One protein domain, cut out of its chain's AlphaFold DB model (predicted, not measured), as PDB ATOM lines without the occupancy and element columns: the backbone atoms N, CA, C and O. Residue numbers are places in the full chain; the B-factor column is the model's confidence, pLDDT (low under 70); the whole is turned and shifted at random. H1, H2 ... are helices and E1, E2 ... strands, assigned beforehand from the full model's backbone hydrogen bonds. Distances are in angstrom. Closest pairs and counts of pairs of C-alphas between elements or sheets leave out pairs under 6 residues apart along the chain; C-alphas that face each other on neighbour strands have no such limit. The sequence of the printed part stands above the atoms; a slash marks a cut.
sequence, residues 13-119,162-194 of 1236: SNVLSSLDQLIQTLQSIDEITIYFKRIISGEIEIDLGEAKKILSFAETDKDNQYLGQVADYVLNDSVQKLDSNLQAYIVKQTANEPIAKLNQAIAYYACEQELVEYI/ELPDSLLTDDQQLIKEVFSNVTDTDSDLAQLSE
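What this domain is: This is residues 13 to 119 and 162 to 194 of the 1236 residues of the protein "Methyltransferase type 11" of Acinetobacter sp. AG1 (UniProt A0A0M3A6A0). A long helix, H1, reaches out as an arm from one end of a small helical body, and its residues 13 to 27 stick out free. In the body, H2, H3 and H5 run roughly along one another with their centres in a triangle, H6 crosses H5, and the short H4 and H7 and the strand E1 lie at the end away from the arm. The printed part has 140 residues, with seven named helices and one named strand in the order H1, H2, H3, H4, H5, E1, H6, H7; the class is mostly helix. The whole is loose, with a radius of gyration of the C-alphas of 18.5 A, and elongated, spanning 66 by 34 by 27 A.

Where its parts are: H1, residues 13 to 40, begins with C-alpha 13 at (6.784, 83.347, 21.859) and is 41.0 A long. H2, residues 48 to 60, measures 18.8 A, and H3, residues 67 to 81, 20.9 A. H4 takes residues 84 to 90. H5, residues 98 to 114, is 24.3 A long, with C-alpha 98 at (5.149, 44.084, 17.999). E1, residues 116 to 119, pairs with no named strand. After the cut come H6, residues 170 to 180, 15.4 A long, and H7, residues 186 to 192, ending with C-alpha 192 at (2.272, 22.216, 35.793).

How they stand to each other: H5 is the hub, touching three helices. It touches H3 at a shallow tilt of 23 degrees, the same way, with the closest C-alphas, those of Leu 75 and Ala 105, 4.7 A apart. It touches H2 at a shallow tilt of 18 degrees, opposite ways; the closest C-alphas are those of Leu 48 and Tyr 109, 5.3 A apart. It touches H6 about perpendicular, at 77 degrees, with C-alphas 107 and 174 closest at 5.4 A. H1 touches H3 with residues 36 to 40 alone, at a steep tilt of 38 degrees; the closest C-alphas are those of Ile 40 and Val 70, 5.9 A apart. H1, H2, H3 and H5 form a bundle, a group of helices set together. H4 and H7 are near each other, with 5 pairs of C-alphas within 10 A. H5 and E1 meet only through their link. Every O i to N i+4 pair is within hydrogen-bond range in H2 to H7, and 23 of 24 are in H1.

The domain as a whole: The two C-alphas farthest apart are those of Ser 13 and Ile 119, at 68.3 A. Residues 120 to 161 are not printed, and C-alphas 119 and 162 are 22.8 A apart across this cut. Of the links that are printed whole, none is long. The mean pLDDT of the printed part is 81.1; it is under 70 at residues 13 to 29, residue 93 and residues 183 to 194.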
ATOM      1  N   SER A  13       6.581  84.060  20.594       48.16
ATOM      2  CA  SER A  13       6.784  83.347  21.859       48.16
ATOM      3  C   SER A  13       6.265  81.904  21.865       48.16
ATOM      4  O   SER A  13       6.789  81.095  22.619       48.16
ATOM      5  N   ASN A  14       5.273  81.564  21.031       52.53
ATOM      6  CA  ASN A  14       4.696  80.212  20.975       52.53
ATOM      7  C   ASN A  14       5.329  79.357  19.873       52.53
ATOM      8  O   ASN A  14       5.301  78.137  19.960       52.53
ATOM      9  N   VAL A  15       5.922  79.978  18.845       55.81
ATOM     10  CA  VAL A  15       6.670  79.235  17.821       55.81
ATOM     11  C   VAL A  15       7.931  78.646  18.432       55.81
ATOM     12  O   VAL A  15       8.183  77.480  18.197       55.81
ATOM     13  N   LEU A  16       8.666  79.398  19.261       54.62
ATOM     14  CA  LEU A  16       9.860  78.891  19.946       54.62
ATOM     15  C   LEU A  16       9.533  77.772  20.942       54.62
ATOM     16  O   LEU A  16      10.169  76.735  20.869       54.62
ATOM     17  N   SER A  17       8.492  77.900  21.779       57.19
ATOM     18  CA  SER A  17       8.130  76.816  22.712       57.19
ATOM     19  C   SER A  17       7.621  75.560  22.001       57.19
ATOM     20  O   SER A  17       7.905  74.451  22.442       57.19
ATOM     21  N   SER A  18       6.867  75.713  20.905       56.97
ATOM     22  CA  SER A  18       6.402  74.580  20.101       56.97
ATOM     23  C   SER A  18       7.510  73.991  19.226       56.97
ATOM     24  O   SER A  18       7.490  72.789  19.003       56.97
ATOM     25  N   LEU A  19       8.488  74.787  18.768       62.88
ATOM     26  CA  LEU A  19       9.693  74.275  18.107       62.88
ATOM     27  C   LEU A  19      10.582  73.547  19.107       62.88
ATOM     28  O   LEU A  19      11.075  72.490  18.768       62.88
ATOM     29  N   ASP A  20      10.762  74.070  20.320       65.25
ATOM     30  CA  ASP A  20      11.552  73.428  21.371       65.25
ATOM     31  C   ASP A  20      10.889  72.123  21.820       65.25
ATOM     32  O   ASP A  20      11.573  71.117  21.969       65.25
ATOM     33  N   GLN A  21       9.555  72.088  21.943       61.47
ATOM     34  CA  GLN A  21       8.813  70.845  22.175       61.47
ATOM     35  C   GLN A  21       8.925  69.880  20.989       61.47
ATOM     36  O   GLN A  21       9.121  68.688  21.207       61.47
ATOM     37  N   LEU A  22       8.842  70.359  19.743       64.44
ATOM     38  CA  LEU A  22       9.004  69.518  18.551       64.44
ATOM     39  C   LEU A  22      10.442  68.991  18.428       64.44
ATOM     40  O   LEU A  22      10.631  67.829  18.097       64.44
ATOM     41  N   ILE A  23      11.450  69.813  18.730       68.25
ATOM     42  CA  ILE A  23      12.870  69.452  18.741       68.25
ATOM     43  C   ILE A  23      13.138  68.453  19.863       68.25
ATOM     44  O   ILE A  23      13.759  67.436  19.587       68.25
ATOM     45  N   GLN A  24      12.623  68.666  21.077       64.25
ATOM     46  CA  GLN A  24      12.712  67.685  22.167       64.25
ATOM     47  C   GLN A  24      12.011  66.372  21.805       64.25
ATOM     48  O   GLN A  24      12.553  65.301  22.064       64.25
ATOM     49  N   THR A  25      10.846  66.434  21.153       62.88
ATOM     50  CA  THR A  25      10.125  65.234  20.701       62.88
ATOM     51  C   THR A  25      10.924  64.493  19.626       62.88
ATOM     52  O   THR A  25      11.129  63.289  19.736       62.88
ATOM     53  N   LEU A  26      11.464  65.198  18.629       63.94
ATOM     54  CA  LEU A  26      12.293  64.606  17.574       63.94
ATOM     55  C   LEU A  26      13.631  64.068  18.106       63.94
ATOM     56  O   LEU A  26      14.067  63.010  17.664       63.94
ATOM     57  N   GLN A  27      14.255  64.747  19.073       66.00
ATOM     58  CA  GLN A  27      15.453  64.267  19.772       66.00
ATOM     59  C   GLN A  27      15.150  62.993  20.566       66.00
ATOM     60  O   GLN A  27      15.909  62.035  20.470       66.00
ATOM     61  N   SER A  28      14.015  62.935  21.269       64.56
ATOM     62  CA  SER A  28      13.604  61.731  22.001       64.56
ATOM     63  C   SER A  28      13.328  60.537  21.074       64.56
ATOM     64  O   SER A  28      13.690  59.412  21.402       64.56
ATOM     65  N   ILE A  29      12.770  60.773  19.878       67.81
ATOM     66  CA  ILE A  29      12.539  59.736  18.856       67.81
ATOM     67  C   ILE A  29      13.869  59.218  18.276       67.81
ATOM     68  O   ILE A  29      14.028  58.013  18.049       67.81
ATOM     69  N   ASP A  30      14.854  60.096  18.066       74.44
ATOM     70  CA  ASP A  30      16.189  59.693  17.604       74.44
ATOM     71  C   ASP A  30      16.948  58.909  18.693       74.44
ATOM     72  O   ASP A  30      17.565  57.880  18.411       74.44
ATOM     73  N   GLU A  31      16.811  59.305  19.962       81.75
ATOM     74  CA  GLU A  31      17.357  58.567  21.108       81.75
ATOM     75  C   GLU A  31      16.739  57.166  21.255       81.75
ATOM     76  O   GLU A  31      17.481  56.194  21.430       81.75
ATOM     77  N   ILE A  32      15.412  57.026  21.113       86.38
ATOM     78  CA  ILE A  32      14.722  55.720  21.111       86.38
ATOM     79  C   ILE A  32      15.228  54.856  19.949       86.38
ATOM     80  O   ILE A  32      15.533  53.677  20.132       86.38
ATOM     81  N   THR A  33      15.395  55.448  18.764       85.50
ATOM     82  CA  THR A  33      15.899  54.756  17.570       85.50
ATOM     83  C   THR A  33      17.326  54.236  17.771       85.50
ATOM     84  O   THR A  33      17.634  53.097  17.407       85.50
ATOM     85  N   ILE A  34      18.209  55.044  18.366       86.12
ATOM     86  CA  ILE A  34      19.580  54.637  18.706       86.12
ATOM     87  C   ILE A  34      19.555  53.525  19.758       86.12
ATOM     88  O   ILE A  34      20.271  52.532  19.623       86.12
ATOM     89  N   TYR A  35      18.711  53.657  20.779       89.75
ATOM     90  CA  TYR A  35      18.563  52.660  21.831       89.75
ATOM     91  C   TYR A  35      18.074  51.307  21.279       89.75
ATOM     92  O   TYR A  35      18.687  50.278  21.553       89.75
ATOM     93  N   PHE A  36      17.069  51.298  20.400       93.12
ATOM     94  CA  PHE A  36      16.581  50.094  19.717       93.12
ATOM     95  C   PHE A  36      17.649  49.409  18.857       93.12
ATOM     96  O   PHE A  36      17.748  48.181  18.861       93.12
ATOM     97  N   LYS A  37      18.516  50.172  18.178       88.62
ATOM     98  CA  LYS A  37      19.660  49.596  17.448       88.62
ATOM     99  C   LYS A  37      20.643  48.882  18.371       88.62
ATOM    100  O   LYS A  37      21.124  47.814  18.006       88.62
ATOM    101  N   ARG A  38      20.915  49.452  19.548       89.31
ATOM    102  CA  ARG A  38      21.821  48.860  20.547       89.31
ATOM    103  C   ARG A  38      21.258  47.578  21.162       89.31
ATOM    104  O   ARG A  38      22.015  46.666  21.475       89.31
ATOM    105  N   ILE A  39      19.934  47.488  21.289       91.50
ATOM    106  CA  ILE A  39      19.252  46.251  21.693       91.50
ATOM    107  C   ILE A  39      19.440  45.169  20.625       91.50
ATOM    108  O   ILE A  39      19.917  44.083  20.936       91.50
ATOM    109  N   ILE A  40      19.146  45.471  19.354       88.81
ATOM    110  CA  ILE A  40      19.270  44.493  18.254       88.81
ATOM    111  C   ILE A  40      20.733  44.062  18.035       88.81
ATOM    112  O   ILE A  40      20.982  42.921  17.647       88.81
ATOM    113  N   SER A  41      21.712  44.941  18.289       84.38
ATOM    114  CA  SER A  41      23.139  44.593  18.212       84.38
ATOM    115  C   SER A  41      23.640  43.757  19.398       84.38
ATOM    116  O   SER A  41      24.778  43.288  19.357       84.38
ATOM    117  N   GLY A  42      22.813  43.537  20.429       81.75
ATOM    118  CA  GLY A  42      23.180  42.795  21.636       81.75
ATOM    119  C   GLY A  42      24.128  43.553  22.572       81.75
ATOM    120  O   GLY A  42      24.760  42.938  23.425       81.75
ATOM    121  N   GLU A  43      24.258  44.877  22.425       85.19
ATOM    122  CA  GLU A  43      25.079  45.714  23.317       85.19
ATOM    123  C   GLU A  43      24.453  45.912  24.703       85.19
ATOM    124  O   GLU A  43      25.132  46.351  25.632       85.19
ATOM    125  N   ILE A  44      23.152  45.649  24.826       84.25
ATOM    126  CA  ILE A  44      22.387  45.790  26.062       84.25
ATOM    127  C   ILE A  44      21.800  44.419  26.390       84.25
ATOM    128  O   ILE A  44      21.034  43.858  25.608       84.25
ATOM    129  N   GLU A  45      22.173  43.882  27.548       85.38
ATOM    130  CA  GLU A  45      21.599  42.646  28.067       85.38
ATOM    131  C   GLU A  45      20.143  42.885  28.486       85.38
ATOM    132  O   GLU A  45      19.847  43.837  29.206       85.38
ATOM    133  N   ILE A  46      19.232  42.033  28.012       90.75
ATOM    134  CA  ILE A  46      17.798  42.173  28.278       90.75
ATOM    135  C   ILE A  46      17.409  41.331  29.496       90.75
ATOM    136  O   ILE A  46      17.632  40.116  29.528       90.75
ATOM    137  N   ASP A  47      16.775  41.976  30.467       88.38
ATOM    138  CA  ASP A  47      16.088  41.354  31.598       88.38
ATOM    139  C   ASP A  47      14.634  41.858  31.693       88.38
ATOM    140  O   ASP A  47      14.158  42.598  30.827       88.38
ATOM    141  N   LEU A  48      13.903  41.459  32.741       88.62
ATOM    142  CA  LEU A  48      12.512  41.877  32.945       88.62
ATOM    143  C   LEU A  48      12.357  43.409  33.019       88.62
ATOM    144  O   LEU A  48      11.380  43.959  32.506       88.62
ATOM    145  N   GLY A  49      13.304  44.102  33.655       87.50
ATOM    146  CA  GLY A  49      13.270  45.555  33.810       87.50
ATOM    147  C   GLY A  49      13.515  46.270  32.485       87.50
ATOM    148  O   GLY A  49      12.761  47.178  32.120       87.50
ATOM    149  N   GLU A  50      14.515  45.820  31.730       91.25
ATOM    150  CA  GLU A  50      14.843  46.403  30.430       91.25
ATOM    151  C   GLU A  50      13.752  46.089  29.390       91.25
ATOM    152  O   GLU A  50      13.377  46.967  28.616       91.25
ATOM    153  N   ALA A  51      13.128  44.905  29.435       90.81
ATOM    154  CA  ALA A  51      11.977  44.572  28.590       90.81
ATOM    155  C   ALA A  51      10.770  45.501  28.837       90.81
ATOM    156  O   ALA A  51      10.153  45.982  27.881       90.81
ATOM    157  N   LYS A  52      10.463  45.833  30.102       91.19
ATOM    158  CA  LYS A  52       9.412  46.814  30.454       91.19
ATOM    159  C   LYS A  52       9.733  48.219  29.938       91.19
ATOM    160  O   LYS A  52       8.849  48.933  29.467       91.19
ATOM    161  N   LYS A  53      11.004  48.618  29.987       90.69
ATOM    162  CA  LYS A  53      11.470  49.905  29.456       90.69
ATOM    163  C   LYS A  53      11.355  49.972  27.932       90.69
ATOM    164  O   LYS A  53      10.893  50.982  27.405       90.69
ATOM    165  N   ILE A  54      11.695  48.889  27.233       90.81
ATOM    166  CA  ILE A  54      11.507  48.765  25.781       90.81
ATOM    167  C   ILE A  54      10.028  48.904  25.420       90.81
ATOM    168  O   ILE A  54       9.710  49.636  24.487       90.81
ATOM    169  N   LEU A  55       9.123  48.261  26.169       91.44
ATOM    170  CA  LEU A  55       7.681  48.414  25.968       91.44
ATOM    171  C   LEU A  55       7.233  49.874  26.140       91.44
ATOM    172  O   LEU A  55       6.519  50.390  25.287       91.44
ATOM    173  N   SER A  56       7.706  50.575  27.173       89.19
ATOM    174  CA  SER A  56       7.378  51.995  27.373       89.19
ATOM    175  C   SER A  56       7.852  52.882  26.210       89.19
ATOM    176  O   SER A  56       7.118  53.764  25.752       89.19
ATOM    177  N   PHE A  57       9.050  52.631  25.674       89.31
ATOM    178  CA  PHE A  57       9.544  53.335  24.487       89.31
ATOM    179  C   PHE A  57       8.772  52.961  23.220       89.31
ATOM    180  O   PHE A  57       8.456  53.841  22.422       89.31
ATOM    181  N   ALA A  58       8.392  51.692  23.067       87.94
ATOM    182  CA  ALA A  58       7.546  51.223  21.975       87.94
ATOM    183  C   ALA A  58       6.155  51.874  21.988       87.94
ATOM    184  O   ALA A  58       5.599  52.169  20.935       87.94
ATOM    185  N   GLU A  59       5.586  52.119  23.169       86.38
ATOM    186  CA  GLU A  59       4.304  52.814  23.308       86.38
ATOM    187  C   GLU A  59       4.403  54.316  23.020       86.38
ATOM    188  O   GLU A  59       3.418  54.911  22.575       86.38
ATOM    189  N   THR A  60       5.583  54.902  23.243       83.75
ATOM    190  CA  THR A  60       5.879  56.320  22.988       83.75
ATOM    191  C   THR A  60       6.126  56.594  21.501       83.75
ATOM    192  O   THR A  60       5.643  57.599  20.984       83.75
ATOM    193  N   ASP A  61       6.818  55.689  20.798       84.62
ATOM    194  CA  ASP A  61       7.111  55.777  19.360       84.62
ATOM    195  C   ASP A  61       6.667  54.500  18.620       84.62
ATOM    196  O   ASP A  61       7.466  53.638  18.244       84.62
ATOM    197  N   LYS A  62       5.349  54.370  18.434       83.62
ATOM    198  CA  LYS A  62       4.716  53.179  17.834       83.62
ATOM    199  C   LYS A  62       5.064  52.967  16.360       83.62
ATOM    200  O   LYS A  62       4.976  51.840  15.879       83.62
ATOM    201  N   ASP A  63       5.470  54.028  15.664       80.88
ATOM    202  CA  ASP A  63       5.802  54.007  14.236       80.88
ATOM    203  C   ASP A  63       7.314  53.833  13.989       80.88
ATOM    204  O   ASP A  63       7.784  53.947  12.851       80.88
ATOM    205  N   ASN A  64       8.099  53.530  15.034       86.00
ATOM    206  CA  ASN A  64       9.535  53.333  14.899       86.00
ATOM    207  C   ASN A  64       9.866  52.166  13.954       86.00
ATOM    208  O   ASN A  64       9.474  51.018  14.178       86.00
ATOM    209  N   GLN A  65      10.684  52.430  12.933       85.81
ATOM    210  CA  GLN A  65      11.053  51.438  11.913       85.81
ATOM    211  C   GLN A  65      11.758  50.179  12.463       85.81
ATOM    212  O   GLN A  65      11.764  49.145  11.794       85.81
ATOM    213  N   TYR A  66      12.361  50.245  13.658       89.56
ATOM    214  CA  TYR A  66      13.045  49.110  14.292       89.56
ATOM    215  C   TYR A  66      12.181  48.363  15.309       89.56
ATOM    216  O   TYR A  66      12.594  47.296  15.760       89.56
ATOM    217  N   LEU A  67      10.984  48.860  15.645       90.50
ATOM    218  CA  LEU A  67      10.143  48.282  16.695       90.50
ATOM    219  C   LEU A  67       9.830  46.798  16.448       90.50
ATOM    220  O   LEU A  67       9.939  45.986  17.362       90.50
ATOM    221  N   GLY A  68       9.508  46.421  15.206       89.50
ATOM    222  CA  GLY A  68       9.267  45.017  14.858       89.50
ATOM    223  C   GLY A  68      10.489  44.121  15.099       89.50
ATOM    224  O   GLY A  68      10.358  43.042  15.668       89.50
ATOM    225  N   GLN A  69      11.685  44.600  14.739       90.69
ATOM    226  CA  GLN A  69      12.937  43.854  14.921       90.69
ATOM    227  C   GLN A  69      13.325  43.742  16.398       90.69
ATOM    228  O   GLN A  69      13.754  42.678  16.835       90.69
ATOM    229  N   VAL A  70      13.141  44.815  17.177       92.88
ATOM    230  CA  VAL A  70      13.351  44.790  18.630       92.88
ATOM    231  C   VAL A  70      12.385  43.816  19.291       92.88
ATOM    232  O   VAL A  70      12.815  42.998  20.095       92.88
ATOM    233  N   ALA A  71      11.099  43.856  18.935       92.75
ATOM    234  CA  ALA A  71      10.096  42.961  19.502       92.75
ATOM    235  C   ALA A  71      10.410  41.482  19.220       92.75
ATOM    236  O   ALA A  71      10.306  40.655  20.124       92.75
ATOM    237  N   ASP A  72      10.851  41.151  18.002       92.00
ATOM    238  CA  ASP A  72      11.294  39.795  17.653       92.00
ATOM    239  C   ASP A  72      12.567  39.390  18.401       92.00
ATOM    240  O   ASP A  72      12.678  38.255  18.866       92.00
ATOM    241  N   TYR A  73      13.527  40.304  18.536       92.38
ATOM    242  CA  TYR A  73      14.773  40.050  19.256       92.38
ATOM    243  C   TYR A  73      14.517  39.772  20.743       92.38
ATOM    244  O   TYR A  73      14.947  38.742  21.256       92.38
ATOM    245  N   VAL A  74      13.750  40.641  21.408       92.69
ATOM    246  CA  VAL A  74      13.396  40.532  22.831       92.69
ATOM    247  C   VAL A  74      12.575  39.268  23.096       92.69
ATOM    248  O   VAL A  74      12.833  38.550  24.060       92.69
ATOM    249  N   LEU A  75      11.617  38.939  22.223       92.12
ATOM    250  CA  LEU A  75      10.833  37.713  22.365       92.12
ATOM    251  C   LEU A  75      11.704  36.463  22.205       92.12
ATOM    252  O   LEU A  75      11.618  35.559  23.035       92.12
ATOM    253  N   ASN A  76      12.570  36.416  21.193       90.75
ATOM    254  CA  ASN A  76      13.478  35.286  21.001       90.75
ATOM    255  C   ASN A  76      14.460  35.130  22.171       90.75
ATOM    256  O   ASN A  76      14.674  34.005  22.618       90.75
ATOM    257  N   ASP A  77      15.013  36.229  22.693       92.12
ATOM    258  CA  ASP A  77      15.886  36.206  23.873       92.12
ATOM    259  C   ASP A  77      15.139  35.677  25.108       92.12
ATOM    260  O   ASP A  77      15.624  34.765  25.781       92.12
ATOM    261  N   SER A  78      13.910  36.149  25.354       92.06
ATOM    262  CA  SER A  78      13.077  35.670  26.467       92.06
ATOM    263  C   SER A  78      12.770  34.169  26.369       92.06
ATOM    264  O   SER A  78      12.854  33.452  27.363       92.06
ATOM    265  N   VAL A  79      12.494  33.662  25.161       89.06
ATOM    266  CA  VAL A  79      12.213  32.242  24.899       89.06
ATOM    267  C   VAL A  79      13.467  31.381  25.065       89.06
ATOM    268  O   VAL A  79      13.359  30.248  25.528       89.06
ATOM    269  N   GLN A  80      14.648  31.893  24.704       86.81
ATOM    270  CA  GLN A  80      15.924  31.192  24.895       86.81
ATOM    271  C   GLN A  80      16.355  31.133  26.363       86.81
ATOM    272  O   GLN A  80      16.979  30.155  26.772       86.81
ATOM    273  N   LYS A  81      16.042  32.171  27.148       85.75
ATOM    274  CA  LYS A  81      16.358  32.239  28.583       85.75
ATOM    275  C   LYS A  81      15.384  31.451  29.458       85.75
ATOM    276  O   LYS A  81      15.733  31.107  30.586       85.75
ATOM    277  N   LEU A  82      14.188  31.163  28.954       85.31
ATOM    278  CA  LEU A  82      13.179  30.381  29.655       85.31
ATOM    279  C   LEU A  82      13.606  28.908  29.778       85.31
ATOM    280  O   LEU A  82      14.077  28.302  28.816       85.31
ATOM    281  N   ASP A  83      13.397  28.303  30.951       84.69
ATOM    282  CA  ASP A  83      13.683  26.878  31.160       84.69
ATOM    283  C   ASP A  83      13.026  25.979  30.097       84.69
ATOM    284  O   ASP A  83      11.840  26.125  29.810       84.69
ATOM    285  N   SER A  84      13.753  24.993  29.559       80.12
ATOM    286  CA  SER A  84      13.288  24.164  28.434       80.12
ATOM    287  C   SER A  84      11.951  23.454  28.685       80.12
ATOM    288  O   SER A  84      11.182  23.224  27.751       80.12
ATOM    289  N   ASN A  85      11.658  23.097  29.942       80.94
ATOM    290  CA  ASN A  85      10.396  22.453  30.295       80.94
ATOM    291  C   ASN A  85       9.254  23.472  30.415       80.94
ATOM    292  O   ASN A  85       8.137  23.176  29.990       80.94
ATOM    293  N   LEU A  86       9.529  24.681  30.923       80.88
ATOM    294  CA  LEU A  86       8.571  25.791  30.891       80.88
ATOM    295  C   LEU A  86       8.318  26.243  29.453       80.88
ATOM    296  O   LEU A  86       7.166  26.412  29.079       80.88
ATOM    297  N   GLN A  87       9.357  26.345  28.628       83.50
ATOM    298  CA  GLN A  87       9.284  26.711  27.217       83.50
ATOM    299  C   GLN A  87       8.364  25.774  26.430       83.50
ATOM    300  O   GLN A  87       7.433  26.238  25.776       83.50
ATOM    301  N   ALA A  88       8.567  24.456  26.545       78.62
ATOM    302  CA  ALA A  88       7.707  23.460  25.905       78.62
ATOM    303  C   ALA A  88       6.249  23.524  26.395       78.62
ATOM    304  O   ALA A  88       5.337  23.105  25.681       78.62
ATOM    305  N   TYR A  89       6.038  24.029  27.613       79.12
ATOM    306  CA  TYR A  89       4.721  24.154  28.208       79.12
ATOM    307  C   TYR A  89       4.015  25.454  27.794       79.12
ATOM    308  O   TYR A  89       2.912  25.354  27.272       79.12
ATOM    309  N   ILE A  90       4.621  26.641  27.968       81.19
ATOM    310  CA  ILE A  90       3.966  27.955  27.769       81.19
ATOM    311  C   ILE A  90       4.123  28.568  26.373       81.19
ATOM    312  O   ILE A  90       3.331  29.432  25.994       81.19
ATOM    313  N   VAL A  91       5.109  28.146  25.575       81.38
ATOM    314  CA  VAL A  91       5.360  28.717  24.237       81.38
ATOM    315  C   VAL A  91       4.593  27.917  23.179       81.38
ATOM    316  O   VAL A  91       5.173  27.191  22.375       81.38
ATOM    317  N   LYS A  92       3.256  28.012  23.199       72.19
ATOM    318  CA  LYS A  92       2.371  27.319  22.235       72.19
ATOM    319  C   LYS A  92       1.876  28.211  21.092       72.19
ATOM    320  O   LYS A  92       1.573  27.702  20.016       72.19
ATOM    321  N   GLN A  93       1.782  29.523  21.312       68.94
ATOM    322  CA  GLN A  93       1.329  30.513  20.329       68.94
ATOM    323  C   GLN A  93       2.180  31.780  20.445       68.94
ATOM    324  O   GLN A  93       2.550  32.169  21.549       68.94
ATOM    325  N   THR A  94       2.488  32.423  19.322       70.75
ATOM    326  CA  THR A  94       3.307  33.643  19.272       70.75
ATOM    327  C   THR A  94       2.447  34.799  18.777       70.75
ATOM    328  O   THR A  94       1.752  34.653  17.770       70.75
ATOM    329  N   ALA A  95       2.463  35.938  19.469       76.25
ATOM    330  CA  ALA A  95       1.728  37.115  19.020       76.25
ATOM    331  C   ALA A  95       2.306  37.666  17.700       76.25
ATOM    332  O   ALA A  95       3.512  37.606  17.473       76.25
ATOM    333  N   ASN A  96       1.458  38.228  16.831       75.12
ATOM    334  CA  ASN A  96       1.894  38.786  15.541       75.12
ATOM    335  C   ASN A  96       2.261  40.278  15.617       75.12
ATOM    336  O   ASN A  96       3.135  40.722  14.876       75.12
ATOM    337  N   GLU A  97       1.642  41.035  16.526       88.31
ATOM    338  CA  GLU A  97       1.852  42.482  16.677       88.31
ATOM    339  C   GLU A  97       3.064  42.802  17.579       88.31
ATOM    340  O   GLU A  97       3.201  42.170  18.632       88.31
ATOM    341  N   PRO A  98       3.919  43.794  17.248       88.25
ATOM    342  CA  PRO A  98       5.149  44.084  17.999       88.25
ATOM    343  C   PRO A  98       4.941  44.351  19.496       88.25
ATOM    344  O   PRO A  98       5.667  43.816  20.328       88.25
ATOM    345  N   ILE A  99       3.911  45.120  19.862       88.62
ATOM    346  CA  ILE A  99       3.599  45.417  21.272       88.62
ATOM    347  C   ILE A  99       3.141  44.150  22.010       88.62
ATOM    348  O   ILE A  99       3.550  43.900  23.140       88.62
ATOM    349  N   ALA A 100       2.342  43.302  21.357       86.31
ATOM    350  CA  ALA A 100       1.890  42.046  21.947       86.31
ATOM    351  C   ALA A 100       3.051  41.051  22.139       86.31
ATOM    352  O   ALA A 100       3.094  40.356  23.153       86.31
ATOM    353  N   LYS A 101       4.028  41.032  21.220       90.12
ATOM    354  CA  LYS A 101       5.277  40.265  21.372       90.12
ATOM    355  C   LYS A 101       6.100  40.742  22.569       90.12
ATOM    356  O   LYS A 101       6.607  39.909  23.312       90.12
ATOM    357  N   LEU A 102       6.197  42.056  22.785       90.06
ATOM    358  CA  LEU A 102       6.889  42.619  23.950       90.06
ATOM    359  C   LEU A 102       6.182  42.254  25.263       90.06
ATOM    360  O   LEU A 102       6.847  41.810  26.195       90.06
ATOM    361  N   ASN A 103       4.849  42.341  25.323       88.50
ATOM    362  CA  ASN A 103       4.074  41.891  26.489       88.50
ATOM    363  C   ASN A 103       4.290  40.398  26.782       88.50
ATOM    364  O   ASN A 103       4.518  40.008  27.927       88.50
ATOM    365  N   GLN A 104       4.285  39.564  25.740       89.69
ATOM    366  CA  GLN A 104       4.554  38.134  25.859       89.69
ATOM    367  C   GLN A 104       5.982  37.857  26.361       89.69
ATOM    368  O   GLN A 104       6.175  37.008  27.231       89.69
ATOM    369  N   ALA A 105       6.973  38.602  25.865       90.50
ATOM    370  CA  ALA A 105       8.359  38.479  26.301       90.50
ATOM    371  C   ALA A 105       8.541  38.873  27.777       90.50
ATOM    372  O   ALA A 105       9.196  38.152  28.527       90.50
ATOM    373  N   ILE A 106       7.912  39.970  28.219       91.56
ATOM    374  CA  ILE A 106       7.908  40.399  29.629       91.56
ATOM    375  C   ILE A 106       7.339  39.288  30.513       91.56
ATOM    376  O   ILE A 106       7.935  38.954  31.535       91.56
ATOM    377  N   ALA A 107       6.236  38.660  30.102       89.44
ATOM    378  CA  ALA A 107       5.648  37.568  30.866       89.44
ATOM    379  C   ALA A 107       6.562  36.325  30.932       89.44
ATOM    380  O   ALA A 107       6.622  35.659  31.964       89.44
ATOM    381  N   TYR A 108       7.333  36.030  29.880       91.62
ATOM    382  CA  TYR A 108       8.331  34.952  29.903       91.62
ATOM    383  C   TYR A 108       9.513  35.257  30.825       91.62
ATOM    384  O   TYR A 108       9.915  34.380  31.594       91.62
ATOM    385  N   TYR A 109      10.017  36.493  30.840       91.00
ATOM    386  CA  TYR A 109      11.011  36.903  31.836       91.00
ATOM    387  C   TYR A 109      10.453  36.836  33.264       91.00
ATOM    388  O   TYR A 109      11.151  36.370  34.163       91.00
ATOM    389  N   ALA A 110       9.189  37.226  33.473       88.88
ATOM    390  CA  ALA A 110       8.524  37.132  34.772       88.88
ATOM    391  C   ALA A 110       8.392  35.671  35.237       88.88
ATOM    392  O   ALA A 110       8.741  35.360  36.373       88.88
ATOM    393  N   CYS A 111       7.987  34.748  34.352       88.31
ATOM    394  CA  CYS A 111       7.984  33.307  34.631       88.31
ATOM    395  C   CYS A 111       9.369  32.813  35.068       88.31
ATOM    396  O   CYS A 111       9.489  32.085  36.053       88.31
ATOM    397  N   GLU A 112      10.417  33.211  34.347       85.62
ATOM    398  CA  GLU A 112      11.783  32.793  34.655       85.62
ATOM    399  C   GLU A 112      12.279  33.351  36.002       85.62
ATOM    400  O   GLU A 112      13.050  32.675  36.686       85.62
ATOM    401  N   GLN A 113      11.814  34.538  36.402       85.75
ATOM    402  CA  GLN A 113      12.202  35.226  37.634       85.75
ATOM    403  C   GLN A 113      11.406  34.780  38.878       85.75
ATOM    404  O   GLN A 113      12.002  34.587  39.936       85.75
ATOM    405  N   GLU A 114      10.087  34.603  38.771       86.44
ATOM    406  CA  GLU A 114       9.185  34.366  39.913       86.44
ATOM    407  C   GLU A 114       8.936  32.876  40.214       86.44
ATOM    408  O   GLU A 114       8.629  32.520  41.355       86.44
ATOM    409  N   LEU A 115       9.041  31.982  39.218       87.19
ATOM    410  CA  LEU A 115       8.791  30.548  39.413       87.19
ATOM    411  C   LEU A 115      10.043  29.848  39.936       87.19
ATOM    412  O   LEU A 115      11.018  29.681  39.204       87.19
ATOM    413  N   VAL A 116       9.995  29.341  41.164       83.25
ATOM    414  CA  VAL A 116      11.155  28.715  41.812       83.25
ATOM    415  C   VAL A 116      10.938  27.218  42.012       83.25
ATOM    416  O   VAL A 116       9.823  26.758  42.246       83.25
ATOM    417  N   GLU A 117      12.010  26.432  41.913       83.31
ATOM    418  CA  GLU A 117      11.981  24.996  42.189       83.31
ATOM    419  C   GLU A 117      12.231  24.708  43.681       83.31
ATOM    420  O   GLU A 117      13.220  25.153  44.270       83.31
ATOM    421  N   TYR A 118      11.337  23.928  44.291       79.62
ATOM    422  CA  TYR A 118      11.407  23.480  45.680       79.62
ATOM    423  C   TYR A 118      11.439  21.951  45.771       79.62
ATOM    424  O   TYR A 118      10.550  21.264  45.265       79.62
ATOM    425  N   ILE A 119      12.435  21.399  46.471       77.25
ATOM    426  CA  ILE A 119      12.586  19.951  46.659       77.25
ATOM    427  C   ILE A 119      12.043  19.549  48.035       77.25
ATOM    428  O   ILE A 119      12.520  19.981  49.080       77.25
ATOM    429  N   GLU A 162      -6.194  30.094  40.591       86.19
ATOM    430  CA  GLU A 162      -7.234  30.145  41.626       86.19
ATOM    431  C   GLU A 162      -7.061  31.343  42.579       86.19
ATOM    432  O   GLU A 162      -7.983  31.678  43.324       86.19
ATOM    433  N   LEU A 163      -5.902  32.017  42.555       87.31
ATOM    434  CA  LEU A 163      -5.615  33.158  43.426       87.31
ATOM    435  C   LEU A 163      -6.291  34.446  42.920       87.31
ATOM    436  O   LEU A 163      -6.190  34.760  41.732       87.31
ATOM    437  N   PRO A 164      -6.934  35.248  43.789       88.25
ATOM    438  CA  PRO A 164      -7.452  36.563  43.415       88.25
ATOM    439  C   PRO A 164      -6.314  37.557  43.136       88.25
ATOM    440  O   PRO A 164      -5.303  37.561  43.840       88.25
ATOM    441  N   ASP A 165      -6.508  38.452  42.162       88.31
ATOM    442  CA  ASP A 165      -5.469  39.396  41.702       88.31
ATOM    443  C   ASP A 165      -4.981  40.336  42.817       88.31
ATOM    444  O   ASP A 165      -3.828  40.753  42.819       88.31
ATOM    445  N   SER A 166      -5.812  40.592  43.836       86.06
ATOM    446  CA  SER A 166      -5.441  41.370  45.027       86.06
ATOM    447  C   SER A 166      -4.330  40.742  45.882       86.06
ATOM    448  O   SER A 166      -3.820  41.406  46.780       86.06
ATOM    449  N   LEU A 167      -4.011  39.457  45.675       86.50
ATOM    450  CA  LEU A 167      -2.942  38.733  46.377       86.50
ATOM    451  C   LEU A 167      -1.673  38.561  45.529       86.50
ATOM    452  O   LEU A 167      -0.702  37.992  46.026       86.50
ATOM    453  N   LEU A 168      -1.685  39.017  44.274       89.12
ATOM    454  CA  LEU A 168      -0.603  38.836  43.310       89.12
ATOM    455  C   LEU A 168       0.075  40.173  43.006       89.12
ATOM    456  O   LEU A 168      -0.586  41.207  42.920       89.12
ATOM    457  N   THR A 169       1.391  40.144  42.805       88.88
ATOM    458  CA  THR A 169       2.124  41.287  42.237       88.88
ATOM    459  C   THR A 169       1.809  41.443  40.747       88.88
ATOM    460  O   THR A 169       1.353  40.493  40.110       88.88
ATOM    461  N   ASP A 170       2.101  42.610  40.167       85.25
ATOM    462  CA  ASP A 170       1.894  42.860  38.731       85.25
ATOM    463  C   ASP A 170       2.599  41.803  37.854       85.25
ATOM    464  O   ASP A 170       2.024  41.300  36.891       85.25
ATOM    465  N   ASP A 171       3.806  41.372  38.236       88.19
ATOM    466  CA  ASP A 171       4.550  40.320  37.525       88.19
ATOM    467  C   ASP A 171       3.897  38.937  37.666       88.19
ATOM    468  O   ASP A 171       3.854  38.159  36.715       88.19
ATOM    469  N   GLN A 172       3.314  38.634  38.826       89.94
ATOM    470  CA  GLN A 172       2.588  37.382  39.046       89.94
ATOM    471  C   GLN A 172       1.238  37.353  38.324       89.94
ATOM    472  O   GLN A 172       0.792  36.282  37.905       89.94
ATOM    473  N   GLN A 173       0.606  38.511  38.121       89.00
ATOM    474  CA  GLN A 173      -0.590  38.630  37.284       89.00
ATOM    475  C   GLN A 173      -0.270  38.323  35.812       89.00
ATOM    476  O   GLN A 173      -1.028  37.596  35.172       89.00
ATOM    477  N   LEU A 174       0.891  38.755  35.302       86.88
ATOM    478  CA  LEU A 174       1.353  38.391  33.951       86.88
ATOM    479  C   LEU A 174       1.569  36.875  33.800       86.88
ATOM    480  O   LEU A 174       1.192  36.281  32.790       86.88
ATOM    481  N   ILE A 175       2.127  36.220  34.823       88.00
ATOM    482  CA  ILE A 175       2.298  34.755  34.838       88.00
ATOM    483  C   ILE A 175       0.937  34.052  34.831       88.00
ATOM    484  O   ILE A 175       0.740  33.073  34.106       88.00
ATOM    485  N   LYS A 176      -0.016  34.560  35.622       88.81
ATOM    486  CA  LYS A 176      -1.385  34.043  35.676       88.81
ATOM    487  C   LYS A 176      -2.062  34.129  34.306       88.81
ATOM    488  O   LYS A 176      -2.668  33.150  33.875       88.81
ATOM    489  N   GLU A 177      -1.906  35.248  33.602       84.19
ATOM    490  CA  GLU A 177      -2.431  35.430  32.248       84.19
ATOM    491  C   GLU A 177      -1.819  34.420  31.263       84.19
ATOM    492  O   GLU A 177      -2.550  33.720  30.557       84.19
ATOM    493  N   VAL A 178      -0.492  34.246  31.272       83.94
ATOM    494  CA  VAL A 178       0.184  33.262  30.409       83.94
ATOM    495  C   VAL A 178      -0.302  31.843  30.676       83.94
ATOM    496  O   VAL A 178      -0.581  31.113  29.728       83.94
ATOM    497  N   PHE A 179      -0.444  31.432  31.937       81.94
ATOM    498  CA  PHE A 179      -0.949  30.094  32.235       81.94
ATOM    499  C   PHE A 179      -2.425  29.926  31.876       81.94
ATOM    500  O   PHE A 179      -2.792  28.851  31.401       81.94
ATOM    501  N   SER A 180      -3.247  30.971  32.010       80.75
ATOM    502  CA  SER A 180      -4.657  30.925  31.601       80.75
ATOM    503  C   SER A 180      -4.818  30.684  30.097       80.75
ATOM    504  O   SER A 180      -5.705  29.946  29.686       80.75
ATOM    505  N   ASN A 181      -3.893  31.194  29.278       74.00
ATOM    506  CA  ASN A 181      -3.895  30.998  27.826       74.00
ATOM    507  C   ASN A 181      -3.400  29.606  27.385       74.00
ATOM    508  O   ASN A 181      -3.431  29.286  26.196       74.00
ATOM    509  N   VAL A 182      -2.884  28.790  28.313       70.69
ATOM    510  CA  VAL A 182      -2.181  27.532  28.009       70.69
ATOM    511  C   VAL A 182      -2.820  26.304  28.685       70.69
ATOM    512  O   VAL A 182      -2.442  25.168  28.368       70.69
ATOM    513  N   THR A 183      -3.804  26.510  29.568       65.62
ATOM    514  CA  THR A 183      -4.476  25.463  30.357       65.62
ATOM    515  C   THR A 183      -5.969  25.358  30.023       65.62
ATOM    516  O   THR A 183      -6.759  26.186  30.454       65.62
ATOM    517  N   ASP A 184      -6.367  24.294  29.308       59.00
ATOM    518  CA  ASP A 184      -7.779  24.017  28.960       59.00
ATOM    519  C   ASP A 184      -8.345  22.764  29.669       59.00
ATOM    520  O   ASP A 184      -9.537  22.465  29.561       59.00
ATOM    521  N   THR A 185      -7.512  21.989  30.386       61.09
ATOM    522  CA  THR A 185      -7.920  20.734  31.048       61.09
ATOM    523  C   THR A 185      -7.303  20.539  32.440       61.09
ATOM    524  O   THR A 185      -6.175  20.956  32.702       61.09
ATOM    525  N   ASP A 186      -7.986  19.787  33.317       57.03
ATOM    526  CA  ASP A 186      -7.467  19.379  34.642       57.03
ATOM    527  C   ASP A 186      -6.131  18.607  34.561       57.03
ATOM    528  O   ASP A 186      -5.329  18.603  35.500       57.03
ATOM    529  N   SER A 187      -5.862  17.959  33.420       60.69
ATOM    530  CA  SER A 187      -4.598  17.267  33.151       60.69
ATOM    531  C   SER A 187      -3.428  18.242  32.968       60.69
ATOM    532  O   SER A 187      -2.310  17.935  33.386       60.69
ATOM    533  N   ASP A 188      -3.661  19.418  32.380       65.69
ATOM    534  CA  ASP A 188      -2.614  20.417  32.128       65.69
ATOM    535  C   ASP A 188      -2.175  21.103  33.431       65.69
ATOM    536  O   ASP A 188      -0.981  21.325  33.647       65.69
ATOM    537  N   LEU A 189      -3.122  21.345  34.345       61.53
ATOM    538  CA  LEU A 189      -2.869  21.843  35.704       61.53
ATOM    539  C   LEU A 189      -2.073  20.845  36.559       61.53
ATOM    540  O   LEU A 189      -1.196  21.230  37.342       61.53
ATOM    541  N   ALA A 190      -2.341  19.545  36.399       62.84
ATOM    542  CA  ALA A 190      -1.572  18.497  37.062       62.84
ATOM    543  C   ALA A 190      -0.117  18.467  36.563       62.84
ATOM    544  O   ALA A 190       0.801  18.432  37.389       62.84
ATOM    545  N   GLN A 191       0.093  18.565  35.243       67.50
ATOM    546  CA  GLN A 191       1.425  18.635  34.630       67.50
ATOM    547  C   GLN A 191       2.229  19.848  35.114       67.50
ATOM    548  O   GLN A 191       3.419  19.703  35.390       67.50
ATOM    549  N   LEU A 192       1.589  21.008  35.315       67.25
ATOM    550  CA  LEU A 192       2.272  22.216  35.793       67.25
ATOM    551  C   LEU A 192       2.905  22.033  37.180       67.25
ATOM    552  O   LEU A 192       3.978  22.559  37.459       67.25
ATOM    553  N   SER A 193       2.283  21.226  38.046       61.62
ATOM    554  CA  SER A 193       2.832  20.915  39.375       61.62
ATOM    555  C   SER A 193       3.964  19.887  39.389       61.62
ATOM    556  O   SER A 193       4.611  19.719  40.425       61.62
ATOM    557  N   GLU A 194       4.185  19.193  38.270       60.91
ATOM    558  CA  GLU A 194       5.223  18.166  38.111       60.91
ATOM    559  C   GLU A 194       6.328  18.578  37.126       60.91
ATOM    560  O   GLU A 194       7.288  17.825  36.932       60.91
TER     561      GLU A 194